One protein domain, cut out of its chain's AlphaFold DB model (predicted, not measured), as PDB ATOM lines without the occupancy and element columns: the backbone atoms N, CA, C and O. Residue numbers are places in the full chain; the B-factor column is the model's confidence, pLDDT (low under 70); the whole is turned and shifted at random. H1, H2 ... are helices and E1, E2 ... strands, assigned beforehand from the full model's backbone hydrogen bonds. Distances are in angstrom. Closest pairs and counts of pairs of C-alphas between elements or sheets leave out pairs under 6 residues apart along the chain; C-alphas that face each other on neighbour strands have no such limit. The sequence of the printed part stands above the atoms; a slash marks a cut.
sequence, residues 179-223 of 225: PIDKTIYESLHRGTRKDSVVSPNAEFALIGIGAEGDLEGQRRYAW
ATOM      1  N   PRO A 179     138.602  90.194  77.738       96.00
ATOM      2  CA  PRO A 179     139.180  89.034  77.075       96.00
ATOM      3  C   PRO A 179     139.525  87.959  78.109       96.00
ATOM      4  O   PRO A 179     140.012  88.257  79.199       96.00
ATOM      5  N   ILE A 180     139.301  86.699  77.748       96.31
ATOM      6  CA  ILE A 180     139.712  85.540  78.545       96.31
ATOM      7  C   ILE A 180     140.696  84.696  77.746       96.31
ATOM      8  O   ILE A 180     140.597  84.607  76.520       96.31
ATOM      9  N   ASP A 181     141.647  84.074  78.436       96.88
ATOM     10  CA  ASP A 181     142.576  83.152  77.796       96.88
ATOM     11  C   ASP A 181     141.935  81.779  77.522       96.88
ATOM     12  O   ASP A 181     140.828  81.455  77.973       96.88
ATOM     13  N   LYS A 182     142.662  80.949  76.769       97.19
ATOM     14  CA  LYS A 182     142.238  79.595  76.395       97.19
ATOM     15  C   LYS A 182     141.941  78.716  77.614       97.19
ATOM     16  O   LYS A 182     140.970  77.967  77.595       97.19
ATOM     17  N   THR A 183     142.761  78.801  78.657       97.06
ATOM     18  CA  THR A 183     142.639  77.967  79.858       97.06
ATOM     19  C   THR A 183     141.352  78.290  80.613       97.06
ATOM     20  O   THR A 183     140.608  77.385  81.005       97.06
ATOM     21  N   ILE A 184     141.051  79.581  80.779       96.44
ATOM     22  CA  ILE A 184     139.811  80.061  81.395       96.44
ATOM     23  C   ILE A 184     138.610  79.642  80.547       96.44
ATOM     24  O   ILE A 184     137.657  79.082  81.092       96.44
ATOM     25  N   TYR A 185     138.665  79.851  79.229       95.94
ATOM     26  CA  TYR A 185     137.597  79.451  78.311       95.94
ATOM     27  C   TYR A 185     137.294  77.949  78.394       95.94
ATOM     28  O   TYR A 185     136.139  77.567  78.578       95.94
ATOM     29  N   GLU A 186     138.312  77.087  78.316       97.19
ATOM     30  CA  GLU A 186     138.127  75.633  78.391       97.19
ATOM     31  C   GLU A 186     137.540  75.201  79.739       97.19
ATOM     32  O   GLU A 186     136.697  74.303  79.785       97.19
ATOM     33  N   SER A 187     137.938  75.863  80.827       97.00
ATOM     34  CA  SER A 187     137.421  75.574  82.167       97.00
ATOM     35  C   SER A 187     135.948  75.969  82.324       97.00
ATOM     36  O   SER A 187     135.170  75.224  82.921       97.00
ATOM     37  N   LEU A 188     135.544  77.113  81.759       95.00
ATOM     38  CA  LEU A 188     134.139  77.530  81.699       95.00
ATOM     39  C   LEU A 188     133.323  76.582  80.813       95.00
ATOM     40  O   LEU A 188     132.270  76.106  81.226       95.00
ATOM     41  N   HIS A 189     133.833  76.253  79.625       94.81
ATOM     42  CA  HIS A 189     133.155  75.394  78.655       94.81
ATOM     43  C   HIS A 189     132.920  73.974  79.187       94.81
ATOM     44  O   HIS A 189     131.845  73.409  79.001       94.81
ATOM     45  N   ARG A 190     133.902  73.402  79.894       96.25
ATOM     46  CA  ARG A 190     133.774  72.091  80.556       96.25
ATOM     47  C   ARG A 190     133.001  72.157  81.875       96.25
ATOM     48  O   ARG A 190     132.749  71.121  82.483       96.25
ATOM     49  N   GLY A 191     132.664  73.356  82.347       93.88
ATOM     50  CA  GLY A 191     131.986  73.574  83.619       93.88
ATOM     51  C   GLY A 191     132.817  73.189  84.846       93.88
ATOM     52  O   GLY A 191     132.227  72.936  85.897       93.88
ATOM     53  N   THR A 192     134.148  73.118  84.735       95.69
ATOM     54  CA  THR A 192     135.048  72.865  85.874       95.69
ATOM     55  C   THR A 192     135.244  74.116  86.721       95.69
ATOM     56  O   THR A 192     135.404  74.016  87.934       95.69
ATOM     57  N   ARG A 193     135.166  75.299  86.103       92.88
ATOM     58  CA  ARG A 193     135.050  76.580  86.801       92.88
ATOM     59  C   ARG A 193     133.572  76.922  86.990       92.88
ATOM     60  O   ARG A 193     132.816  76.904  86.021       92.88
ATOM     61  N   LYS A 194     133.170  77.220  88.229       88.69
ATOM     62  CA  LYS A 194     131.788  77.604  88.577       88.69
ATOM     63  C   LYS A 194     131.617  79.103  88.813       88.69
ATOM     64  O   LYS A 194     130.513  79.605  88.640       88.69
ATOM     65  N   ASP A 195     132.699  79.801  89.140       88.94
ATOM     66  CA  ASP A 195     132.675  81.239  89.394       88.94
ATOM     67  C   ASP A 195     132.807  82.051  88.106       88.94
ATOM     68  O   ASP A 195     133.650  81.756  87.244       88.94
ATOM     69  N   SER A 196     132.021  83.122  88.017       90.12
ATOM     70  CA  SER A 196     132.101  84.090  86.927       90.12
ATOM     71  C   SER A 196     133.492  84.729  86.844       90.12
ATOM     72  O   SER A 196     134.172  84.946  87.846       90.12
ATOM     73  N   VAL A 197     133.940  85.023  85.621       92.88
ATOM     74  CA  VAL A 197     135.189  85.775  85.392       92.88
ATOM     75  C   VAL A 197     134.980  87.263  85.659       92.88
ATOM     76  O   VAL A 197     135.843  87.910  86.241       92.88
ATOM     77  N   VAL A 198     133.822  87.777  85.249       92.56
ATOM     78  CA  VAL A 198     133.348  89.131  85.526       92.56
ATOM     79  C   VAL A 198     132.119  88.992  86.413       92.56
ATOM     80  O   VAL A 198     131.224  88.207  86.096       92.56
ATOM     81  N   SER A 199     132.100  89.692  87.542       91.56
ATOM     82  CA  SER A 199     130.932  89.711  88.420       91.56
ATOM     83  C   SER A 199     129.757  90.395  87.717       91.56
ATOM     84  O   SER A 199     129.986  91.421  87.073       91.56
ATOM     85  N   PRO A 200     128.525  89.867  87.848       92.12
ATOM     86  CA  PRO A 200     127.347  90.543  87.323       92.12
ATOM     87  C   PRO A 200     127.213  91.955  87.895       92.12
ATOM     88  O   PRO A 200     127.494  92.165  89.074       92.12
ATOM     89  N   ASN A 201     126.814  92.902  87.052       93.38
ATOM     90  CA  ASN A 201     126.602  94.310  87.392       93.38
ATOM     91  C   ASN A 201     125.548  94.873  86.436       93.38
ATOM     92  O   ASN A 201     125.665  94.680  85.222       93.38
ATOM     93  N   ALA A 202     124.528  95.530  86.986       94.94
ATOM     94  CA  ALA A 202     123.355  96.016  86.268       94.94
ATOM     95  C   ALA A 202     122.763  94.982  85.283       94.94
ATOM     96  O   ALA A 202     122.459  95.297  84.127       94.94
ATOM     97  N   GLU A 203     122.619  93.725  85.720       95.44
ATOM     98  CA  GLU A 203     122.069  92.650  84.890       95.44
ATOM     99  C   GLU A 203     121.331  91.563  85.687       95.44
ATOM    100  O   GLU A 203     121.513  91.391  86.894       95.44
ATOM    101  N   PHE A 204     120.492  90.787  84.991       96.75
ATOM    102  CA  PHE A 204     119.869  89.594  85.565       96.75
ATOM    103  C   PHE A 204     120.847  88.419  85.563       96.75
ATOM    104  O   PHE A 204     121.262  87.949  84.504       96.75
ATOM    105  N   ALA A 205     121.129  87.873  86.745       95.31
ATOM    106  CA  ALA A 205     121.992  86.710  86.920       95.31
ATOM    107  C   ALA A 205     121.221  85.503  87.471       95.31
ATOM    108  O   ALA A 205     120.260  85.642  88.232       95.31
ATOM    109  N   LEU A 206     121.655  84.296  87.097       94.12
ATOM    110  CA  LEU A 206     121.182  83.051  87.705       94.12
ATOM    111  C   LEU A 206     121.812  82.909  89.096       94.12
ATOM    112  O   LEU A 206     123.021  82.718  89.201       94.12
ATOM    113  N   ILE A 207     120.995  82.964  90.148       93.00
ATOM    114  CA  ILE A 207     121.452  82.909  91.547       93.00
ATOM    115  C   ILE A 207     121.210  81.553  92.216       93.00
ATOM    116  O   ILE A 207     121.697  81.304  93.314       93.00
ATOM    117  N   GLY A 208     120.448  80.661  91.580       91.75
ATOM    118  CA  GLY A 208     120.223  79.329  92.126       91.75
ATOM    119  C   GLY A 208     119.472  78.392  91.194       91.75
ATOM    120  O   GLY A 208     118.684  78.821  90.349       91.75
ATOM    121  N   ILE A 209     119.706  77.098  91.401       93.56
ATOM    122  CA  ILE A 209     118.987  75.995  90.765       93.56
ATOM    123  C   ILE A 209     118.413  75.126  91.891       93.56
ATOM    124  O   ILE A 209     119.150  74.767  92.808       93.56
ATOM    125  N   GLY A 210     117.109  74.856  91.857       90.94
ATOM    126  CA  GLY A 210     116.414  74.016  92.830       90.94
ATOM    127  C   GLY A 210     116.900  72.570  92.764       90.94
ATOM    128  O   GLY A 210     117.111  72.030  91.673       90.94
ATOM    129  N   ALA A 211     117.085  71.972  93.939       87.69
ATOM    130  CA  ALA A 211     117.543  70.600  94.143       87.69
ATOM    131  C   ALA A 211     116.608  69.876  95.129       87.69
ATOM    132  O   ALA A 211     115.508  70.347  95.397       87.69
ATOM    133  N   GLU A 212     117.027  68.726  95.656       73.56
ATOM    134  CA  GLU A 212     116.223  67.906  96.567       73.56
ATOM    135  C   GLU A 212     115.750  68.712  97.799       73.56
ATOM    136  O   GLU A 212     116.559  69.291  98.523       73.56
ATOM    137  N   GLY A 213     114.429  68.786  98.004       83.88
ATOM    138  CA  GLY A 213     113.779  69.660  98.996       83.88
ATOM    139  C   GLY A 213     113.124  70.922  98.408       83.88
ATOM    140  O   GLY A 213     112.248  71.495  99.050       83.88
ATOM    141  N   ASP A 214     113.480  71.288  97.174       87.12
ATOM    142  CA  ASP A 214     112.852  72.314  96.331       87.12
ATOM    143  C   ASP A 214     112.246  71.673  95.059       87.12
ATOM    144  O   ASP A 214     112.286  70.456  94.857       87.12
ATOM    145  N   LEU A 215     111.682  72.494  94.164       90.62
ATOM    146  CA  LEU A 215     111.319  72.051  92.816       90.62
ATOM    147  C   LEU A 215     112.591  71.794  91.997       90.62
ATOM    148  O   LEU A 215     113.311  72.729  91.631       90.62
ATOM    149  N   GLU A 216     112.853  70.523  91.693       93.62
ATOM    150  CA  GLU A 216     114.019  70.100  90.918       93.62
ATOM    151  C   GLU A 216     114.090  70.836  89.569       93.62
ATOM    152  O   GLU A 216     113.129  70.885  88.798       93.62
ATOM    153  N   GLY A 217     115.238  71.462  89.296       92.38
ATOM    154  CA  GLY A 217     115.473  72.206  88.057       92.38
ATOM    155  C   GLY A 217     114.882  73.621  88.022       92.38
ATOM    156  O   GLY A 217     115.089  74.334  87.034       92.38
ATOM    157  N   GLN A 218     114.204  74.077  89.083       95.50
ATOM    158  CA  GLN A 218     113.731  75.460  89.196       95.50
ATOM    159  C   GLN A 218     114.908  76.438  89.121       95.50
ATOM    160  O   GLN A 218     115.866  76.324  89.877       95.50
ATOM    161  N   ARG A 219     114.833  77.450  88.252       95.69
ATOM    162  CA  ARG A 219     115.867  78.489  88.141       95.69
ATOM    163  C   ARG A 219     115.423  79.767  88.837       95.69
ATOM    164  O   ARG A 219     114.327  80.260  88.578       95.69
ATOM    165  N   ARG A 220     116.282  80.313  89.695       95.12
ATOM    166  CA  ARG A 220     116.059  81.583  90.395       95.12
ATOM    167  C   ARG A 220     116.999  82.642  89.843       95.12
ATOM    168  O   ARG A 220     118.204  82.410  89.758       95.12
ATOM    169  N   TYR A 221     116.440  83.792  89.499       96.69
ATOM    170  CA  TYR A 221     117.165  84.924  88.935       96.69
ATOM    171  C   TYR A 221     116.973  86.155  89.815       96.69
ATOM    172  O   TYR A 221     115.899  86.331  90.392       96.69
ATOM    173  N   ALA A 222     117.993  87.003  89.897       96.69
ATOM    174  CA  ALA A 222     117.906  88.309  90.537       96.69
ATOM    175  C   ALA A 222     118.614  89.360  89.684       96.69
ATOM    176  O   ALA A 222     119.555  89.040  88.954       96.69
ATOM    177  N   TRP A 223     118.138  90.600  89.781       97.38
ATOM    178  CA  TRP A 223     118.884  91.759  89.314       97.38
ATOM    179  C   TRP A 223     120.062  91.991  90.260       97.38
ATOM    180  O   TRP A 223     119.868  92.041  91.477       97.38
TER     181      TRP A 223
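This is residues 179 to 223 of the 225 residues of the protein "HMG_CoA_synt_C domain-containing protein" of Candidatus Thalassarchaeaceae archaeon (UniProt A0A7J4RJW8). A short helix, H1, and a two-stranded hairpin, E1 and E2, stand at opposite ends of a flat, open model, joined by a long winding link, and the hairpin's turn sticks out at residues 211 to 216. The printed part has 45 residues with one named helix and then two named strands, a mixed class with under half of the residues in named elements. The antiparallel sheet has the order E1 - E2. The whole is loose, with a radius of gyration of the C-alphas of 13.3 A and spans of 37 by 26 by 10 A.

In H1, residues 182 to 189, every O i to N i+4 pair is within hydrogen-bond range. E1, residues 203 to 209, and E2, residues 219 to 223, form an antiparallel hairpin at 150 degrees. N 207 and O 220 are within hydrogen-bond range at 2.9 A. H1 and E2 are apart.

H1 begins at C-alpha 182 (142.238, 79.595, 76.395) and measures 10.3 A. E1 measures 17.9 A. E2 measures 13.7 A, ending at C-alpha 223 (118.884, 91.759, 89.314).

The two farthest C-alphas, of Pro 179 and Gly 213, are 38.7 A apart. The link H1 to E1 is long. The printed part has no cut, and no printed residue is under 70 in pLDDT.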